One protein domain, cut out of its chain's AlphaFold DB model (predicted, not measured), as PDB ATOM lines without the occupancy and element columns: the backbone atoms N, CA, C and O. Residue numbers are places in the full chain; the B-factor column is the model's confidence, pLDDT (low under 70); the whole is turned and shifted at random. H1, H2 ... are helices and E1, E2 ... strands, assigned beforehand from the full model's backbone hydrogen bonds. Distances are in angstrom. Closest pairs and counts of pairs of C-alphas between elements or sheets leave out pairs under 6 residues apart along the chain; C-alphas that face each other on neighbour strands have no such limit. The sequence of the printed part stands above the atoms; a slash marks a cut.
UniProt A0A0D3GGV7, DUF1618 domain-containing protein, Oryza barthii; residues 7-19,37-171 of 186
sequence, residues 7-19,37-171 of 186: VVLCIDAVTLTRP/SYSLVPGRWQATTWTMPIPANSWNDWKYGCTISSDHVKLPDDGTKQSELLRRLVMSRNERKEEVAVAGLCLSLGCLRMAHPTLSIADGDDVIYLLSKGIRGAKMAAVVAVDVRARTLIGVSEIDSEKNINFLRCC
ATOM      1  N   VAL A   7      29.508  32.702 -48.779       53.62
ATOM      2  CA  VAL A   7      29.680  31.872 -47.588       53.62
ATOM      3  C   VAL A   7      30.379  32.627 -46.466       53.62
ATOM      4  O   VAL A   7      31.444  33.211 -46.660       53.62
ATOM      5  N   VAL A   8      29.774  32.614 -45.277       57.12
ATOM      6  CA  VAL A   8      30.355  33.202 -44.060       57.12
ATOM      7  C   VAL A   8      30.877  32.092 -43.160       57.12
ATOM      8  O   VAL A   8      30.171  31.120 -42.898       57.12
ATOM      9  N   LEU A   9      32.106  32.276 -42.673       57.81
ATOM     10  CA  LEU A   9      32.786  31.406 -41.722       57.81
ATOM     11  C   LEU A   9      32.954  32.145 -40.388       57.81
ATOM     12  O   LEU A   9      33.773  33.057 -40.275       57.81
ATOM     13  N   CYS A  10      32.178  31.755 -39.378       58.25
ATOM     14  CA  CYS A  10      32.374  32.217 -38.002       58.25
ATOM     15  C   CYS A  10      33.322  31.258 -37.282       58.25
ATOM     16  O   CYS A  10      33.044  30.062 -37.264       58.25
ATOM     17  N   ILE A  11      34.412  31.782 -36.710       57.00
ATOM     18  CA  ILE A  11      35.287  31.041 -35.798       57.00
ATOM     19  C   ILE A  11      35.181  31.638 -34.405       57.00
ATOM     20  O   ILE A  11      35.724  32.711 -34.141       57.00
ATOM     21  N   ASP A  12      34.526  30.904 -33.513       55.38
ATOM     22  CA  ASP A  12      34.497  31.234 -32.095       55.38
ATOM     23  C   ASP A  12      35.738  30.633 -31.432       55.38
ATOM     24  O   ASP A  12      35.835  29.422 -31.226       55.38
ATOM     25  N   ALA A  13      36.726  31.480 -31.138       52.91
ATOM     26  CA  ALA A  13      37.861  31.090 -30.314       52.91
ATOM     27  C   ALA A  13      37.404  31.052 -28.850       52.91
ATOM     28  O   ALA A  13      37.159  32.092 -28.235       52.91
ATOM     29  N   VAL A  14      37.275  29.853 -28.283       44.41
ATOM     30  CA  VAL A  14      36.930  29.714 -26.869       44.41
ATOM     31  C   VAL A  14      38.166  30.083 -26.036       44.41
ATOM     32  O   VAL A  14      39.157  29.353 -26.021       44.41
ATOM     33  N   THR A  15      38.048  31.194 -25.298       38.25
ATOM     34  CA  THR A  15      38.933  31.765 -24.253       38.25
ATOM     35  C   THR A  15      40.016  32.767 -24.693       38.25
ATOM     36  O   THR A  15      41.124  32.404 -25.080       38.25
ATOM     37  N   LEU A  16      39.728  34.061 -24.499       36.78
ATOM     38  CA  LEU A  16      40.724  35.123 -24.321       36.78
ATOM     39  C   LEU A  16      40.852  35.395 -22.816       36.78
ATOM     40  O   LEU A  16      39.985  36.043 -22.234       36.78
ATOM     41  N   THR A  17      41.902  34.903 -22.162       33.06
ATOM     42  CA  THR A  17      42.234  35.355 -20.803       33.06
ATOM     43  C   THR A  17      43.215  36.510 -20.892       33.06
ATOM     44  O   THR A  17      44.336  36.341 -21.368       33.06
ATOM     45  N   ARG A  18      42.792  37.685 -20.417       34.56
ATOM     46  CA  ARG A  18      43.697  38.791 -20.092       34.56
ATOM     47  C   ARG A  18      44.616  38.309 -18.957       34.56
ATOM     48  O   ARG A  18      44.078  37.802 -17.969       34.56
ATOM     49  N   PRO A  19      45.950  38.411 -19.056       28.91
ATOM     50  CA  PRO A  19      46.788  38.209 -17.885       28.91
ATOM     51  C   PRO A  19      46.428  39.287 -16.856       28.91
ATOM     52  O   PRO A  19      46.391  40.472 -17.180       28.91
ATOM     53  N   SER A  37      50.249  42.477 -25.370       38.31
ATOM     54  CA  SER A  37      50.678  41.084 -25.314       38.31
ATOM     55  C   SER A  37      49.450  40.202 -25.082       38.31
ATOM     56  O   SER A  37      49.093  39.806 -23.976       38.31
ATOM     57  N   TYR A  38      48.723  39.916 -26.160       42.69
ATOM     58  CA  TYR A  38      47.667  38.918 -26.115       42.69
ATOM     59  C   TYR A  38      48.317  37.529 -26.101       42.69
ATOM     60  O   TYR A  38      48.976  37.096 -27.049       42.69
ATOM     61  N   SER A  39      48.130  36.785 -25.012       38.91
ATOM     62  CA  SER A  39      48.462  35.365 -24.993       38.91
ATOM     63  C   SER A  39      47.383  34.606 -25.767       38.91
ATOM     64  O   SER A  39      46.260  34.455 -25.290       38.91
ATOM     65  N   LEU A  40      47.707  34.134 -26.974       46.34
ATOM     66  CA  LEU A  40      46.868  33.180 -27.708       46.34
ATOM     67  C   LEU A  40      46.796  31.873 -26.911       46.34
ATOM     68  O   LEU A  40      47.729  31.067 -26.950       46.34
ATOM     69  N   VAL A  41      45.695  31.682 -26.188       44.09
ATOM     70  CA  VAL A  41      45.400  30.418 -25.518       44.09
ATOM     71  C   VAL A  41      45.022  29.399 -26.598       44.09
ATOM     72  O   VAL A  41      44.221  29.716 -27.480       44.09
ATOM     73  N   PRO A  42      45.601  28.189 -26.582       53.09
ATOM     74  CA  PRO A  42      45.138  27.096 -27.424       53.09
ATOM     75  C   PRO A  42      43.659  26.846 -27.151       53.09
ATOM     76  O   PRO A  42      43.278  26.511 -26.031       53.09
ATOM     77  N   GLY A  43      42.833  27.088 -28.159       59.44
ATOM     78  CA  GLY A  43      41.389  27.132 -28.010       59.44
ATOM     79  C   GLY A  43      40.722  26.075 -28.865       59.44
ATOM     80  O   GLY A  43      41.101  25.851 -30.018       59.44
ATOM     81  N   ARG A  44      39.677  25.464 -28.308       70.00
ATOM     82  CA  ARG A  44      38.662  24.807 -29.127       70.00
ATOM     83  C   ARG A  44      38.055  25.875 -30.025       70.00
ATOM     84  O   ARG A  44      37.719  26.963 -29.555       70.00
ATOM     85  N   TRP A  45      37.954  25.565 -31.307       76.56
ATOM     86  CA  TRP A  45      37.258  26.417 -32.259       76.56
ATOM     87  C   TRP A  45      36.003  25.719 -32.747       76.56
ATOM     88  O   TRP A  45      35.911  24.486 -32.750       76.56
ATOM     89  N   GLN A  46      35.044  26.526 -33.173       81.00
ATOM     90  CA  GLN A  46      33.877  26.075 -33.904       81.00
ATOM     91  C   GLN A  46      33.792  26.857 -35.209       81.00
ATOM     92  O   GLN A  46      33.879  28.077 -35.176       81.00
ATOM     93  N   ALA A  47      33.672  26.161 -36.339       80.75
ATOM     94  CA  ALA A  47      33.397  26.765 -37.634       80.75
ATOM     95  C   ALA A  47      31.947  26.506 -38.001       80.75
ATOM     96  O   ALA A  47      31.502  25.359 -37.937       80.75
ATOM     97  N   THR A  48      31.249  27.548 -38.434       82.38
ATOM     98  CA  THR A  48      29.908  27.425 -39.009       82.38
ATOM     99  C   THR A  48      29.883  28.030 -40.401       82.38
ATOM    100  O   THR A  48      30.345  29.159 -40.568       82.38
ATOM    101  N   THR A  49      29.337  27.296 -41.373       81.19
ATOM    102  CA  THR A  49      29.099  27.771 -42.740       81.19
ATOM    103  C   THR A  49      27.651  28.216 -42.919       81.19
ATOM    104  O   THR A  49      26.712  27.589 -42.425       81.19
ATOM    105  N   TRP A  50      27.470  29.309 -43.653       81.00
ATOM    106  CA  TRP A  50      26.169  29.864 -44.026       81.00
ATOM    107  C   TRP A  50      26.191  30.212 -45.499       81.00
ATOM    108  O   TRP A  50      27.156  30.819 -45.931       81.00
ATOM    109  N   THR A  51      25.149  29.885 -46.250       79.12
ATOM    110  CA  THR A  51      25.077  30.128 -47.695       79.12
ATOM    111  C   THR A  51      23.964  31.113 -48.013       79.12
ATOM    112  O   THR A  51      22.897  31.049 -47.407       79.12
ATOM    113  N   MET A  52      24.177  32.017 -48.967       78.00
ATOM    114  CA  MET A  52      23.116  32.895 -49.470       78.00
ATOM    115  C   MET A  52      22.849  32.599 -50.950       78.00
ATOM    116  O   MET A  52      23.805  32.537 -51.729       78.00
ATOM    117  N   PRO A  53      21.582  32.397 -51.362       74.31
ATOM    118  CA  PRO A  53      21.256  32.202 -52.770       74.31
ATOM    119  C   PRO A  53      21.548  33.469 -53.585       74.31
ATOM    120  O   PRO A  53      21.425  34.583 -53.074       74.31
ATOM    121  N   ILE A  54      21.892  33.293 -54.866       67.38
ATOM    122  CA  ILE A  54      21.986  34.385 -55.842       67.38
ATOM    123  C   ILE A  54      20.790  34.344 -56.809       67.38
ATOM    124  O   ILE A  54      20.504  33.279 -57.363       67.38
ATOM    125  N   PRO A  55      20.139  35.493 -57.080       77.50
ATOM    126  CA  PRO A  55      20.376  36.795 -56.447       77.50
ATOM    127  C   PRO A  55      19.956  36.791 -54.971       77.50
ATOM    128  O   PRO A  55      18.993  36.127 -54.592       77.50
ATOM    129  N   ALA A  56      20.707  37.521 -54.144       72.88
ATOM    130  CA  ALA A  56      20.361  37.706 -52.743       72.88
ATOM    131  C   ALA A  56      19.167  38.661 -52.663       72.88
ATOM    132  O   ALA A  56      19.281  39.825 -53.053       72.88
ATOM    133  N   ASN A  57      18.026  38.171 -52.177       73.31
ATOM    134  CA  ASN A  57      16.794  38.956 -52.131       73.31
ATOM    135  C   ASN A  57      16.571  39.588 -50.746       73.31
ATOM    136  O   ASN A  57      15.853  40.582 -50.634       73.31
ATOM    137  N   SER A  58      17.191  39.040 -49.695       79.06
ATOM    138  CA  SER A  58      17.075  39.503 -48.313       79.06
ATOM    139  C   SER A  58      18.226  39.010 -47.427       79.06
ATOM    140  O   SER A  58      18.728  37.903 -47.600       79.06
ATOM    141  N   TRP A  59      18.569  39.775 -46.384       74.69
ATOM    142  CA  TRP A  59      19.431  39.306 -45.284       74.69
ATOM    143  C   TRP A  59      18.817  38.144 -44.491       74.69
ATOM    144  O   TRP A  59      19.514  37.504 -43.720       74.69
ATOM    145  N   ASN A  60      17.529  37.846 -44.657       76.94
ATOM    146  CA  ASN A  60      16.910  36.670 -44.043       76.94
ATOM    147  C   ASN A  60      17.065  35.399 -44.896       76.94
ATOM    148  O   ASN A  60      16.656  34.330 -44.454       76.94
ATOM    149  N   ASP A  61      17.649  35.497 -46.096       79.94
ATOM    150  CA  ASP A  61      17.808  34.359 -47.009       79.94
ATOM    151  C   ASP A  61      19.075  33.536 -46.729       79.94
ATOM    152  O   ASP A  61      19.321  32.542 -47.419       79.94
ATOM    153  N   TRP A  62      19.882  33.929 -45.733       80.75
ATOM    154  CA  TRP A  62      21.007  33.121 -45.269       80.75
ATOM    155  C   TRP A  62      20.501  31.763 -44.791       80.75
ATOM    156  O   TRP A  62      19.724  31.648 -43.844       80.75
ATOM    157  N   LYS A  63      20.982  30.710 -45.440       80.69
ATOM    158  CA  LYS A  63      20.714  29.329 -45.072       80.69
ATOM    159  C   LYS A  63      21.889  28.795 -44.284       80.69
ATOM    160  O   LYS A  63      23.031  28.840 -44.740       80.69
ATOM    161  N   TYR A  64      21.590  28.257 -43.113       82.50
ATOM    162  CA  TYR A  64      22.556  27.484 -42.353       82.50
ATOM    163  C   TYR A  64      23.074  26.313 -43.201       82.50
ATOM    164  O   TYR A  64      22.287  25.597 -43.824       82.50
ATOM    165  N   GLY A  65      24.394  26.146 -43.233       81.12
ATOM    166  CA  GLY A  65      25.067  25.015 -43.861       81.12
ATOM    167  C   GLY A  65      25.378  23.948 -42.822       81.12
ATOM    168  O   GLY A  65      24.564  23.065 -42.545       81.12
ATOM    169  N   CYS A  66      26.572  24.018 -42.239       82.12
ATOM    170  CA  CYS A  66      27.014  23.072 -41.221       82.12
ATOM    171  C   CYS A  66      27.921  23.717 -40.172       82.12
ATOM    172  O   CYS A  66      28.565  24.733 -40.422       82.12
ATOM    173  N   THR A  67      27.987  23.085 -39.001       86.00
ATOM    174  CA  THR A  67      28.855  23.475 -37.889       86.00
ATOM    175  C   THR A  67      29.759  22.314 -37.497       86.00
ATOM    176  O   THR A  67      29.309  21.170 -37.371       86.00
ATOM    177  N   ILE A  68      31.031  22.615 -37.244       86.62
ATOM    178  CA  ILE A  68      32.019  21.664 -36.738       86.62
ATOM    179  C   ILE A  68      32.843  22.287 -35.618       86.62
ATOM    180  O   ILE A  68      33.208  23.456 -35.683       86.62
ATOM    181  N   SER A  69      33.160  21.490 -34.602       85.75
ATOM    182  CA  SER A  69      34.156  21.847 -33.593       85.75
ATOM    183  C   SER A  69      35.478  21.139 -33.872       85.75
ATOM    184  O   SER A  69      35.484  20.008 -34.360       85.75
ATOM    185  N   SER A  70      36.586  21.778 -33.500       84.00
ATOM    186  CA  SER A  70      37.940  21.230 -33.579       84.00
ATOM    187  C   SER A  70      38.077  19.812 -33.022       84.00
ATOM    188  O   SER A  70      38.848  19.022 -33.557       84.00
ATOM    189  N   ASP A  71      37.318  19.475 -31.976       83.25
ATOM    190  CA  ASP A  71      37.379  18.167 -31.306       83.25
ATOM    191  C   ASP A  71      36.659  17.053 -32.071       83.25
ATOM    192  O   ASP A  71      36.824  15.872 -31.774       83.25
ATOM    193  N   HIS A  72      35.825  17.423 -33.041       87.50
ATOM    194  CA  HIS A  72      35.059  16.491 -33.862       87.50
ATOM    195  C   HIS A  72      35.687  16.265 -35.238       87.50
ATOM    196  O   HIS A  72      35.121  15.524 -36.045       87.50
ATOM    197  N   VAL A  73      36.836  16.890 -35.516       89.31
ATOM    198  CA  VAL A  73      37.572  16.674 -36.759       89.31
ATOM    199  C   VAL A  73      38.269  15.321 -36.697       89.31
ATOM    200  O   VAL A  73      39.159  15.092 -35.880       89.31
ATOM    201  N   LYS A  74      37.878  14.424 -37.598       91.44
ATOM    202  CA  LYS A  74      38.552  13.151 -37.822       91.44
ATOM    203  C   LYS A  74      39.928  13.420 -38.412       91.44
ATOM    204  O   LYS A  74      40.057  14.087 -39.442       91.44
ATOM    205  N   LEU A  75      40.939  12.899 -37.739       88.50
ATOM    206  CA  LEU A  75      42.317  12.974 -38.187       88.50
ATOM    207  C   LEU A  75      42.638  11.849 -39.170       88.50
ATOM    208  O   LEU A  75      41.947  10.829 -39.170       88.50
ATOM    209  N   PRO A  76      43.657  12.040 -40.020       83.94
ATOM    210  CA  PRO A  76      44.092  11.010 -40.945       83.94
ATOM    211  C   PRO A  76      44.675   9.824 -40.180       83.94
ATOM    212  O   PRO A  76      45.213   9.990 -39.082       83.94
ATOM    213  N   ASP A  77      44.617   8.649 -40.801       82.88
ATOM    214  CA  ASP A  77      45.207   7.438 -40.244       82.88
ATOM    215  C   ASP A  77      46.706   7.621 -39.962       82.88
ATOM    216  O   ASP A  77      47.431   8.357 -40.655       82.88
ATOM    217  N   ASP A  78      47.173   6.917 -38.937       77.50
ATOM    218  CA  ASP A  78      48.578   6.891 -38.563       77.50
ATOM    219  C   ASP A  78      49.450   6.373 -39.718       77.50
ATOM    220  O   ASP A  78      49.114   5.417 -40.415       77.50
ATOM    221  N   GLY A  79      50.602   7.018 -39.926       74.56
ATOM    222  CA  GLY A  79      51.551   6.662 -40.989       74.56
ATOM    223  C   GLY A  79      51.293   7.363 -42.326       74.56
ATOM    224  O   GLY A  79      52.093   7.244 -43.252       74.56
ATOM    225  N   THR A  80      50.225   8.156 -42.433       84.56
ATOM    226  CA  THR A  80      50.036   9.070 -43.568       84.56
ATOM    227  C   THR A  80      50.984  10.270 -43.477       84.56
ATOM    228  O   THR A  80      51.292  10.755 -42.385       84.56
ATOM    229  N   LYS A  81      51.374  10.843 -44.626       86.75
ATOM    230  CA  LYS A  81      52.166  12.092 -44.675       86.75
ATOM    231  C   LYS A  81      51.510  13.235 -43.889       86.75
ATOM    232  O   LYS A  81      52.191  14.043 -43.271       86.75
ATOM    233  N   GLN A  82      50.178  13.294 -43.902       85.38
ATOM    234  CA  GLN A  82      49.415  14.306 -43.172       85.38
ATOM    235  C   GLN A  82      49.530  14.110 -41.656       85.38
ATOM    236  O   GLN A  82      49.767  15.084 -40.945       85.38
ATOM    237  N   SER A  83      49.441  12.867 -41.161       83.88
ATOM    238  CA  SER A  83      49.645  12.561 -39.737       83.88
ATOM    239  C   SER A  83      51.057  12.938 -39.260       83.88
ATOM    240  O   SER A  83      51.218  13.485 -38.169       83.88
ATOM    241  N   GLU A  84      52.079  12.734 -40.096       85.81
ATOM    242  CA  GLU A  84      53.461  13.119 -39.796       85.81
ATOM    243  C   GLU A  84      53.627  14.644 -39.726       85.81
ATOM    244  O   GLU A  84      54.225  15.164 -38.781       85.81
ATOM    245  N   LEU A  85      53.057  15.377 -40.688       87.25
ATOM    246  CA  LEU A  85      53.089  16.840 -40.694       87.25
ATOM    247  C   LEU A  85      52.329  17.431 -39.504       87.25
ATOM    248  O   LEU A  85      52.828  18.366 -38.885       87.25
ATOM    249  N   LEU A  86      51.176  16.868 -39.129       85.75
ATOM    250  CA  LEU A  86      50.462  17.259 -37.907       85.75
ATOM    251  C   LEU A  86      51.303  17.017 -36.658       85.75
ATOM    252  O   LEU A  86      51.398  17.903 -35.813       85.75
ATOM    253  N   ARG A  87      51.934  15.841 -36.540       83.31
ATOM    254  CA  ARG A  87      52.835  15.530 -35.422       83.31
ATOM    255  C   ARG A  87      53.953  16.560 -35.341       83.31
ATOM    256  O   ARG A  87      54.163  17.139 -34.284       83.31
ATOM    257  N   ARG A  88      54.625  16.852 -36.456       83.31
ATOM    258  CA  ARG A  88      55.678  17.878 -36.525       83.31
ATOM    259  C   ARG A  88      55.171  19.282 -36.190       83.31
ATOM    260  O   ARG A  88      55.907  20.053 -35.587       83.31
ATOM    261  N   LEU A  89      53.937  19.603 -36.571       82.00
ATOM    262  CA  LEU A  89      53.311  20.894 -36.299       82.00
ATOM    263  C   LEU A  89      52.976  21.067 -34.812       82.00
ATOM    264  O   LEU A  89      53.153  22.156 -34.269       82.00
ATOM    265  N   VAL A  90      52.506  20.004 -34.152       78.88
ATOM    266  CA  VAL A  90      52.191  19.996 -32.714       78.88
ATOM    267  C   VAL A  90      53.469  19.931 -31.865       78.88
ATOM    268  O   VAL A  90      53.546  20.581 -30.821       78.88
ATOM    269  N   MET A  91      54.481  19.184 -32.312       72.50
ATOM    270  CA  MET A  91      55.702  18.909 -31.549       72.50
ATOM    271  C   MET A  91      56.756  20.016 -31.657       72.50
ATOM    272  O   MET A  91      57.034  20.571 -32.718       72.50
ATOM    273  N   SER A  92      57.425  20.295 -30.537       60.75
ATOM    274  CA  SER A  92      58.622  21.136 -30.517       60.75
ATOM    275  C   SER A  92      59.847  20.319 -30.936       60.75
ATOM    276  O   SER A  92      60.060  19.216 -30.441       60.75
ATOM    277  N   ARG A  93      60.702  20.854 -31.818       52.00
ATOM    278  CA  ARG A  93      61.881  20.149 -32.380       52.00
ATOM    279  C   ARG A  93      62.965  19.789 -31.338       52.00
ATOM    280  O   ARG A  93      63.928  19.114 -31.694       52.00
ATOM    281  N   ASN A  94      62.848  20.232 -30.082       45.44
ATOM    282  CA  ASN A  94      63.939  20.174 -29.099       45.44
ATOM    283  C   ASN A  94      63.948  18.989 -28.124       45.44
ATOM    284  O   ASN A  94      64.907  18.867 -27.370       45.44
ATOM    285  N   GLU A  95      62.997  18.060 -28.171       48.00
ATOM    286  CA  GLU A  95      63.044  16.867 -27.309       48.00
ATOM    287  C   GLU A  95      63.480  15.645 -28.114       48.00
ATOM    288  O   GLU A  95      62.743  14.697 -28.356       48.00
ATOM    289  N   ARG A  96      64.748  15.664 -28.538       44.19
ATOM    290  CA  ARG A  96      65.427  14.497 -29.118       44.19
ATOM    291  C   ARG A  96      65.884  13.501 -28.039       44.19
ATOM    292  O   ARG A  96      66.958  12.915 -28.155       44.19
ATOM    293  N   LYS A  97      65.109  13.362 -26.957       43.31
ATOM    294  CA  LYS A  97      65.438  12.460 -25.852       43.31
ATOM    295  C   LYS A  97      64.229  12.084 -24.992       43.31
ATOM    296  O   LYS A  97      64.246  12.320 -23.800       43.31
ATOM    297  N   GLU A  98      63.218  11.469 -25.595       39.69
ATOM    298  CA  GLU A  98      62.485  10.366 -24.960       39.69
ATOM    299  C   GLU A  98      61.569   9.705 -25.992       39.69
ATOM    300  O   GLU A  98      60.585  10.278 -26.448       39.69
ATOM    301  N   GLU A  99      61.870   8.454 -26.336       42.31
ATOM    302  CA  GLU A  99      60.953   7.539 -27.033       42.31
ATOM    303  C   GLU A  99      59.728   7.160 -26.163       42.31
ATOM    304  O   GLU A  99      58.938   6.295 -26.531       42.31
ATOM    305  N   VAL A 100      59.514   7.826 -25.023       37.72
ATOM    306  CA  VAL A 100      58.516   7.485 -24.001       37.72
ATOM    307  C   VAL A 100      57.438   8.573 -23.910       37.72
ATOM    308  O   VAL A 100      57.265   9.200 -22.879       37.72
ATOM    309  N   ALA A 101      56.725   8.828 -25.012       40.50
ATOM    310  CA  ALA A 101      55.391   9.474 -25.019       40.50
ATOM    311  C   ALA A 101      54.739   9.546 -26.415       40.50
ATOM    312  O   ALA A 101      53.652  10.105 -26.558       40.50
ATOM    313  N   VAL A 102      55.349   8.981 -27.467       42.19
ATOM    314  CA  VAL A 102      54.767   9.007 -28.828       42.19
ATOM    315  C   VAL A 102      53.396   8.305 -28.875       42.19
ATOM    316  O   VAL A 102      52.559   8.644 -29.704       42.19
ATOM    317  N   ALA A 103      53.128   7.394 -27.934       38.94
ATOM    318  CA  ALA A 103      51.872   6.652 -27.814       38.94
ATOM    319  C   ALA A 103      50.730   7.395 -27.082       38.94
ATOM    320  O   ALA A 103      49.621   6.873 -27.024       38.94
ATOM    321  N   GLY A 104      50.977   8.577 -26.498       40.25
ATOM    322  CA  GLY A 104      50.002   9.265 -25.632       40.25
ATOM    323  C   GLY A 104      49.553  10.647 -26.105       40.25
ATOM    324  O   GLY A 104      48.651  11.236 -25.509       40.25
ATOM    325  N   LEU A 105      50.165  11.193 -27.157       51.16
ATOM    326  CA  LEU A 105      49.785  12.508 -27.660       51.16
ATOM    327  C   LEU A 105      48.544  12.381 -28.535       51.16
ATOM    328  O   LEU A 105      48.613  11.974 -29.692       51.16
ATOM    329  N   CYS A 106      47.403  12.763 -27.965       54.94
ATOM    330  CA  CYS A 106      46.189  13.000 -28.726       54.94
ATOM    331  C   CYS A 106      46.480  14.126 -29.726       54.94
ATOM    332  O   CYS A 106      46.536  15.305 -29.362       54.94
ATOM    333  N   LEU A 107      46.737  13.754 -30.982       68.25
ATOM    334  CA  LEU A 107      46.743  14.699 -32.083       68.25
ATOM    335  C   LEU A 107      45.348  15.316 -32.092       68.25
ATOM    336  O   LEU A 107      44.351  14.630 -32.276       68.25
ATOM    337  N   SER A 108      45.275  16.600 -31.791       75.06
ATOM    338  CA  SER A 108      44.030  17.350 -31.805       75.06
ATOM    339  C   SER A 108      44.325  18.708 -32.397       75.06
ATOM    340  O   SER A 108      45.328  19.342 -32.058       75.06
ATOM    341  N   LEU A 109      43.436  19.175 -33.269       79.69
ATOM    342  CA  LEU A 109      43.523  20.532 -33.796       79.69
ATOM    343  C   LEU A 109      43.344  21.574 -32.682       79.69
ATOM    344  O   LEU A 109      43.858  22.677 -32.814       79.69
ATOM    345  N   GLY A 110      42.722  21.222 -31.548       73.94
ATOM    346  CA  GLY A 110      42.666  22.088 -30.361       73.94
ATOM    347  C   GLY A 110      44.042  22.392 -29.749       73.94
ATOM    348  O   GLY A 110      44.186  23.355 -29.000       73.94
ATOM    349  N   CYS A 111      45.076  21.619 -30.103       75.44
ATOM    350  CA  CYS A 111      46.464  21.860 -29.707       75.44
ATOM    351  C   CYS A 111      47.221  22.787 -30.679       75.44
ATOM    352  O   CYS A 111      48.451  22.864 -30.624       75.44
ATOM    353  N   LEU A 112      46.529  23.469 -31.593       78.81
ATOM    354  CA  LEU A 112      47.125  24.392 -32.553       78.81
ATOM    355  C   LEU A 112      46.596  25.806 -32.320       78.81
ATOM    356  O   LEU A 112      45.414  26.021 -32.070       78.81
ATOM    357  N   ARG A 113      47.479  26.795 -32.463       76.25
ATOM    358  CA  ARG A 113      47.053  28.179 -32.669       76.25
ATOM    359  C   ARG A 113      46.617  28.304 -34.117       76.25
ATOM    360  O   ARG A 113      47.416  27.994 -35.000       76.25
ATOM    361  N   MET A 114      45.380  28.732 -34.341       78.06
ATOM    362  CA  MET A 114      44.800  28.867 -35.673       78.06
ATOM    363  C   MET A 114      44.259  30.267 -35.911       78.06
ATOM    364  O   MET A 114      43.705  30.890 -35.009       78.06
ATOM    365  N   ALA A 115      44.431  30.750 -37.134       75.06
ATOM    366  CA  ALA A 115      43.960  32.052 -37.571       75.06
ATOM    367  C   ALA A 115      43.663  32.048 -39.074       75.06
ATOM    368  O   ALA A 115      43.929  31.076 -39.781       75.06
ATOM    369  N   HIS A 116      43.152  33.181 -39.555       75.69
ATOM    370  CA  HIS A 116      42.863  33.434 -40.968       75.69
ATOM    371  C   HIS A 116      42.006  32.346 -41.638       75.69
ATOM    372  O   HIS A 116      42.423  31.790 -42.656       75.69
ATOM    373  N   PRO A 117      40.812  32.050 -41.085       79.88
ATOM    374  CA  PRO A 117      39.835  31.222 -41.775       79.88
ATOM    375  C   PRO A 117      39.599  31.708 -43.199       79.88
ATOM    376  O   PRO A 117      39.215  32.857 -43.409       79.88
ATOM    377  N   THR A 118      39.801  30.817 -44.161       83.69
ATOM    378  CA  THR A 118      39.429  31.031 -45.560       83.69
ATOM    379  C   THR A 118      38.603  29.841 -46.004       83.69
ATOM    380  O   THR A 118      39.044  28.708 -45.848       83.69
ATOM    381  N   LEU A 119      37.407  30.069 -46.533       83.94
ATOM    382  CA  LEU A 119      36.640  28.999 -47.159       83.94
ATOM    383  C   LEU A 119      37.105  28.810 -48.606       83.94
ATOM    384  O   LEU A 119      37.482  29.776 -49.271       83.94
ATOM    385  N   SER A 120      37.076  27.571 -49.080       85.19
ATOM    386  CA  SER A 120      37.211  27.249 -50.494       85.19
ATOM    387  C   SER A 120      36.206  28.018 -51.355       85.19
ATOM    388  O   SER A 120      35.075  28.281 -50.948       85.19
ATOM    389  N   ILE A 121      36.651  28.381 -52.557       79.94
ATOM    390  CA  ILE A 121      35.831  29.025 -53.590       79.94
ATOM    391  C   ILE A 121      35.241  28.012 -54.575       79.94
ATOM    392  O   ILE A 121      34.543  28.406 -55.504       79.94
ATOM    393  N   ALA A 122      35.594  26.728 -54.451       77.69
ATOM    394  CA  ALA A 122      35.080  25.718 -55.355       77.69
ATOM    395  C   ALA A 122      33.626  25.389 -54.994       77.69
ATOM    396  O   ALA A 122      33.250  25.234 -53.833       77.69
ATOM    397  N   ASP A 123      32.778  25.304 -56.017       67.44
ATOM    398  CA  ASP A 123      31.361  25.054 -55.805       67.44
ATOM    399  C   ASP A 123      31.154  23.680 -55.153       67.44
ATOM    400  O   ASP A 123      31.432  22.631 -55.738       67.44
ATOM    401  N   GLY A 124      30.614  23.691 -53.934       71.19
ATOM    402  CA  GLY A 124      30.150  22.494 -53.241       71.19
ATOM    403  C   GLY A 124      31.166  21.805 -52.330       71.19
ATOM    404  O   GLY A 124      30.796  20.784 -51.737       71.19
ATOM    405  N   ASP A 125      32.383  22.332 -52.158       77.56
ATOM    406  CA  ASP A 125      33.310  21.860 -51.128       77.56
ATOM    407  C   ASP A 125      33.228  22.741 -49.862       77.56
ATOM    408  O   ASP A 125      33.597  23.907 -49.828       77.56
ATOM    409  N   ASP A 126      32.697  22.190 -48.765       85.12
ATOM    410  CA  ASP A 126      32.620  22.889 -47.469       85.12
ATOM    411  C   ASP A 126      33.995  22.867 -46.772       85.12
ATOM    412  O   ASP A 126      34.128  22.436 -45.626       85.12
ATOM    413  N   VAL A 127      35.051  23.254 -47.489       89.50
ATOM    414  CA  VAL A 127      36.440  23.153 -47.033       89.50
ATOM    415  C   VAL A 127      36.918  24.489 -46.496       89.50
ATOM    416  O   VAL A 127      36.902  25.498 -47.197       89.50
ATOM    417  N   ILE A 128      37.420  24.483 -45.264       87.81
ATOM    418  CA  ILE A 128      38.072  25.633 -44.643       87.81
ATOM    419  C   ILE A 128      39.580  25.423 -44.576       87.81
ATOM    420  O   ILE A 128      40.066  24.334 -44.272       87.81
ATOM    421  N   TYR A 129      40.317  26.497 -44.807       87.88
ATOM    422  CA  TYR A 129      41.759  26.582 -44.677       87.88
ATOM    423  C   TYR A 129      42.090  27.458 -43.474       87.88
ATOM    424  O   TYR A 129      41.588  28.577 -43.344       87.88
ATOM    425  N   LEU A 130      42.931  26.934 -42.586       86.06
ATOM    426  CA  LEU A 130      43.335  27.581 -41.344       86.06
ATOM    427  C   LEU A 130      44.851  27.662 -41.274       86.06
ATOM    428  O   LEU A 130      45.555  26.647 -41.315       86.06
ATOM    429  N   LEU A 131      45.362  28.878 -41.115       84.62
ATOM    430  CA  LEU A 131      46.769  29.085 -40.818       84.62
ATOM    431  C   LEU A 131      47.034  28.621 -39.389       84.62
ATOM    432  O   LEU A 131      46.412  29.120 -38.458       84.62
ATOM    433  N   SER A 132      47.952  27.678 -39.222       83.00
ATOM    434  CA  SER A 132      48.133  26.899 -38.001       83.00
ATOM    435  C   SER A 132      49.586  26.901 -37.534       83.00
ATOM    436  O   SER A 132      50.509  26.811 -38.342       83.00
ATOM    437  N   LYS A 133      49.810  26.961 -36.220       80.06
ATOM    438  CA  LYS A 133      51.141  26.848 -35.600       80.06
ATOM    439  C   LYS A 133      51.042  26.093 -34.282       80.06
ATOM    440  O   LYS A 133      50.101  26.303 -33.514       80.06
ATOM    441  N   GLY A 134      52.050  25.284 -33.975       75.00
ATOM    442  CA  GLY A 134      52.159  24.641 -32.669       75.00
ATOM    443  C   GLY A 134      52.284  25.645 -31.517       75.00
ATOM    444  O   GLY A 134      52.710  26.796 -31.682       75.00
ATOM    445  N   ILE A 135      51.908  25.201 -30.320       65.19
ATOM    446  CA  ILE A 135      51.850  26.035 -29.109       65.19
ATOM    447  C   ILE A 135      53.245  26.226 -28.498       65.19
ATOM    448  O   ILE A 135      53.594  27.322 -28.067       65.19
ATOM    449  N   ARG A 136      54.071  25.171 -28.482       57.34
ATOM    450  CA  ARG A 136      55.326  25.115 -27.711       57.34
ATOM    451  C   ARG A 136      56.568  25.363 -28.562       57.34
ATOM    452  O   ARG A 136      57.315  24.438 -28.868       57.34
ATOM    453  N   GLY A 137      56.792  26.610 -28.974       53.69
ATOM    454  CA  GLY A 137      58.020  26.981 -29.700       53.69
ATOM    455  C   GLY A 137      58.232  26.206 -31.008       53.69
ATOM    456  O   GLY A 137      59.356  26.127 -31.506       53.69
ATOM    457  N   ALA A 138      57.165  25.607 -31.553       61.59
ATOM    458  CA  ALA A 138      57.197  24.940 -32.842       61.59
ATOM    459  C   ALA A 138      57.589  25.978 -33.900       61.59
ATOM    460  O   ALA A 138      56.930  27.009 -34.059       61.59
ATOM    461  N   LYS A 139      58.699  25.713 -34.595       69.06
ATOM    462  CA  LYS A 139      59.188  26.568 -35.687       69.06
ATOM    463  C   LYS A 139      58.350  26.415 -36.957       69.06
ATOM    464  O   LYS A 139      58.402  27.273 -37.825       69.06
ATOM    465  N   MET A 140      57.579  25.334 -37.043       79.25
ATOM    466  CA  MET A 140      56.729  25.024 -38.181       79.25
ATOM    467  C   MET A 140      55.402  25.785 -38.082       79.25
ATOM    468  O   MET A 140      54.729  25.745 -37.049       79.25
ATOM    469  N   ALA A 141      55.026  26.439 -39.176       82.88
ATOM    470  CA  ALA A 141      53.659  26.859 -39.448       82.88
ATOM    471  C   ALA A 141      53.113  26.013 -40.604       82.88
ATOM    472  O   ALA A 141      53.878  25.483 -41.410       82.88
ATOM    473  N   ALA A 142      51.799  25.863 -40.684       87.69
ATOM    474  CA  ALA A 142      51.158  25.100 -41.742       87.69
ATOM    475  C   ALA A 142      49.801  25.695 -42.111       87.69
ATOM    476  O   ALA A 142      49.145  26.316 -41.279       87.69
ATOM    477  N   VAL A 143      49.349  25.452 -43.336       89.69
ATOM    478  CA  VAL A 143      47.926  25.537 -43.672       89.69
ATOM    479  C   VAL A 143      47.301  24.179 -43.391       89.69
ATOM    480  O   VAL A 143      47.779  23.156 -43.883       89.69
ATOM    481  N   VAL A 144      46.233  24.176 -42.604       90.69
ATOM    482  CA  VAL A 144      45.418  23.004 -42.285       90.69
ATOM    483  C   VAL A 144      44.099  23.145 -43.037       90.69
ATOM    484  O   VAL A 144      43.427  24.165 -42.905       90.69
ATOM    485  N   ALA A 145      43.748  22.143 -43.839       93.25
ATOM    486  CA  ALA A 145      42.515  22.097 -44.615       93.25
ATOM    487  C   ALA A 145      41.539  21.094 -43.992       93.25
ATOM    488  O   ALA A 145      41.874  19.917 -43.823       93.25
ATOM    489  N   VAL A 146      40.335  21.555 -43.664       91.25
ATOM    490  CA  VAL A 146      39.287  20.762 -43.012       91.25
ATOM    491  C   VAL A 146      38.034  20.790 -43.870       91.25
ATOM    492  O   VAL A 146      37.515  21.863 -44.159       91.25
ATOM    493  N   ASP A 147      37.521  19.617 -44.227       91.50
ATOM    494  CA  ASP A 147      36.164  19.482 -44.757       91.50
ATOM    495  C   ASP A 147      35.184  19.543 -43.578       91.50
ATOM    496  O   ASP A 147      35.134  18.639 -42.735       91.50
ATOM    497  N   VAL A 148      34.435  20.642 -43.490       88.94
ATOM    498  CA  VAL A 148      33.486  20.934 -42.408       88.94
ATOM    499  C   VAL A 148      32.302  19.966 -42.450       88.94
ATOM    500  O   VAL A 148      31.827  19.524 -41.399       88.94
ATOM    501  N   ARG A 149      31.860  19.572 -43.647       88.62
ATOM    502  CA  ARG A 149      30.703  18.693 -43.850       88.62
ATOM    503  C   ARG A 149      31.047  17.235 -43.553       88.62
ATOM    504  O   ARG A 149      30.317  16.577 -42.812       88.62
ATOM    505  N   ALA A 150      32.167  16.738 -44.077       91.19
ATOM    506  CA  ALA A 150      32.666  15.387 -43.800       91.19
ATOM    507  C   ALA A 150      33.295  15.257 -42.403       91.19
ATOM    508  O   ALA A 150      33.436  14.148 -41.874       91.19
ATOM    509  N   ARG A 151      33.630  16.393 -41.782       91.62
ATOM    510  CA  ARG A 151      34.325  16.499 -40.497       91.62
ATOM    511  C   ARG A 151      35.679  15.818 -40.502       91.62
ATOM    512  O   ARG A 151      36.035  15.123 -39.555       91.62
ATOM    513  N   THR A 152      36.425  15.992 -41.579       92.31
ATOM    514  CA  THR A 152      37.711  15.325 -41.788       92.31
ATOM    515  C   THR A 152      38.784  16.344 -42.090       92.31
ATOM    516  O   THR A 152      38.573  17.277 -42.866       92.31
ATOM    517  N   LEU A 153      39.962  16.134 -41.522       92.00
ATOM    518  CA  LEU A 153      41.156  16.791 -42.011       92.00
ATOM    519  C   LEU A 153      41.498  16.221 -43.390       92.00
ATOM    520  O   LEU A 153      41.688  15.015 -43.523       92.00
ATOM    521  N   ILE A 154      41.596  17.085 -44.395       92.38
ATOM    522  CA  ILE A 154      41.869  16.662 -45.775       92.38
ATOM    523  C   ILE A 154      43.260  17.069 -46.258       92.38
ATOM    524  O   ILE A 154      43.732  16.549 -47.269       92.38
ATOM    525  N   GLY A 155      43.942  17.972 -45.548       91.69
ATOM    526  CA  GLY A 155      45.257  18.445 -45.961       91.69
ATOM    527  C   GLY A 155      46.020  19.181 -44.872       91.69
ATOM    528  O   GLY A 155      45.442  19.889 -44.051       91.69
ATOM    529  N   VAL A 156      47.342  19.032 -44.902       91.38
ATOM    530  CA  VAL A 156      48.287  19.821 -44.108       91.38
ATOM    531  C   VAL A 156      49.459  20.154 -45.008       91.38
ATOM    532  O   VAL A 156      50.063  19.251 -45.585       91.38
ATOM    533  N   SER A 157      49.764  21.439 -45.139       90.81
ATOM    534  CA  SER A 157      50.877  21.918 -45.950       90.81
ATOM    535  C   SER A 157      51.772  22.813 -45.113       90.81
ATOM    536  O   SER A 157      51.299  23.785 -44.528       90.81
ATOM    537  N   GLU A 158      53.054  22.472 -45.039       88.38
ATOM    538  CA  GLU A 158      54.057  23.269 -44.338       88.38
ATOM    539  C   GLU A 158      54.236  24.628 -45.020       88.38
ATOM    540  O   GLU A 158      54.290  24.729 -46.245       88.38
ATOM    541  N   ILE A 159      54.337  25.674 -44.209       82.00
ATOM    542  CA  ILE A 159      54.697  27.014 -44.653       82.00
ATOM    543  C   ILE A 159      56.117  27.283 -44.181       82.00
ATOM    544  O   ILE A 159      56.493  26.905 -43.069       82.00
ATOM    545  N   ASP A 160      56.889  27.948 -45.033       70.94
ATOM    546  CA  ASP A 160      58.273  28.304 -44.760       70.94
ATOM    547  C   ASP A 160      58.434  29.026 -43.409       70.94
ATOM    548  O   ASP A 160      57.841  30.079 -43.155       70.94
ATOM    549  N   SER A 161      59.248  28.416 -42.547       58.56
ATOM    550  CA  SER A 161      59.511  28.829 -41.169       58.56
ATOM    551  C   SER A 161      60.353  30.102 -41.036       58.56
ATOM    552  O   SER A 161      60.437  30.647 -39.936       58.56
ATOM    553  N   GLU A 162      60.981  30.579 -42.120       55.09
ATOM    554  CA  GLU A 162      61.763  31.829 -42.103       55.09
ATOM    555  C   GLU A 162      60.879  33.074 -42.004       55.09
ATOM    556  O   GLU A 162      61.289  34.114 -41.481       55.09
ATOM    557  N   LYS A 163      59.620  32.964 -42.434       56.66
ATOM    558  CA  LYS A 163      58.628  34.006 -42.207       56.66
ATOM    559  C   LYS A 163      58.169  33.861 -40.763       56.66
ATOM    560  O   LYS A 163      57.470  32.908 -40.425       56.66
ATOM    561  N   ASN A 164      58.558  34.795 -39.895       55.53
ATOM    562  CA  ASN A 164      57.978  34.924 -38.557       55.53
ATOM    563  C   ASN A 164      56.484  35.245 -38.693       55.53
ATOM    564  O   ASN A 164      56.059  36.396 -38.634       55.53
ATOM    565  N   ILE A 165      55.678  34.206 -38.908       58.75
ATOM    566  CA  ILE A 165      54.226  34.287 -38.883       58.75
ATOM    567  C   ILE A 165      53.860  34.404 -37.409       58.75
ATOM    568  O   ILE A 165      53.696  33.412 -36.686       58.75
ATOM    569  N   ASN A 166      53.847  35.649 -36.952       58.53
ATOM    570  CA  ASN A 166      53.163  36.044 -35.743       58.53
ATOM    571  C   ASN A 166      51.690  36.170 -36.111       58.53
ATOM    572  O   ASN A 166      51.326  36.873 -37.052       58.53
ATOM    573  N   PHE A 167      50.840  35.450 -35.387       60.62
ATOM    574  CA  PHE A 167      49.403  35.620 -35.504       60.62
ATOM    575  C   PHE A 167      49.024  36.961 -34.882       60.62
ATOM    576  O   PHE A 167      48.666  37.013 -33.710       60.62
ATOM    577  N   LEU A 168      49.136  38.051 -35.635       51.44
ATOM    578  CA  LEU A 168      48.456  39.296 -35.302       51.44
ATOM    579  C   LEU A 168      47.086  39.274 -35.960       51.44
ATOM    580  O   LEU A 168      46.963  39.592 -37.141       51.44
ATOM    581  N   ARG A 169      46.071  38.867 -35.190       49.06
ATOM    582  CA  ARG A 169      44.741  39.495 -35.170       49.06
ATOM    583  C   ARG A 169      43.756  38.698 -34.328       49.06
ATOM    584  O   ARG A 169      43.455  37.540 -34.604       49.06
ATOM    585  N   CYS A 170      43.186  39.406 -33.363       42.97
ATOM    586  CA  CYS A 170      41.862  39.153 -32.828       42.97
ATOM    587  C   CYS A 170      40.887  39.015 -34.005       42.97
ATOM    588  O   CYS A 170      40.837  39.899 -34.866       42.97
ATOM    589  N   CYS A 171      40.109  37.933 -34.053       46.25
ATOM    590  CA  CYS A 171      38.909  37.940 -34.877       46.25
ATOM    591  C   CYS A 171      38.023  39.046 -34.303       46.25
ATOM    592  O   CYS A 171      37.505  38.908 -33.197       46.25
TER     593      CYS A 171
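This is residues 7 to 19 and 37 to 171 of the 186 residues of the protein "DUF1618 domain-containing protein" of Oryza barthii (UniProt A0A0D3GGV7). A three-stranded sheet, E1 to E3, and a strongly twisted four-stranded sheet, E4 to E7, make a loose sandwich, only partly face to face, and H1 packs on the larger sheet. Residues 54 to 59 and 95 to 101 stick out. The printed part has 148 residues with, in order, E1 E2 E3 H1 E4 E5 E6 E7; both sheets are antiparallel, in chain order. It is mostly strand, with under half of the residues in named elements, and compact, with a radius of gyration of the C-alphas of 16.7 A and spans of 61 by 38 by 27 A.

E1, residues 7 to 13, is antiparallel to E2, residues 45 to 52; N 8 and O 50, 3.2 A apart, are within hydrogen-bond range. E2 and E3, residues 63 to 69, form a hairpin, with N 47 and O 68 at 2.8 A. H1, residues 81 to 90, has every O i to N i+4 pair within hydrogen-bond range. E4, residues 112 to 119, E5, residues 127 to 134, E6, residues 141 to 147, and E7, residues 152 to 159, form a meander, each strand the antiparallel neighbour of the one before: N 113 and O 133 are 2.9 A apart, N 128 and O 146 2.8 A, N 143 and O 157 2.8 A. E4 bends by 67 degrees at residue 116. H1 is on this sheet, at a height of 8.0 A, making two layers, a helix on one face of a sheet; the closest C-alphas of H1 and E7 are those of Gln 82 and Val 156, 5.7 A. In the sandwich, two sheets face to face, the strands stand at 37 degrees; the closest C-alphas of E1 and E4 are those of Leu 9 and Pro 117, 7.1 A. E2 and E3 are apart from E4, E5, E6 and E7.

E1 begins at C-alpha 7 (29.680, 31.872, -47.588). E2 is 23.2 A long, E5 21.3 A. E7 ends at C-alpha 159 (54.697, 27.014, -44.653).

The farthest C-alphas, of Asn 57 and Lys 97, are 61.3 A apart. Residues 20 to 36 are not printed; C-alphas 19 and 37 are 8.9 A apart. The links E3 to H1 and H1 to E4 are long. Under 70 in pLDDT are 54 residues, among them 7 to 19 and 92 to 107.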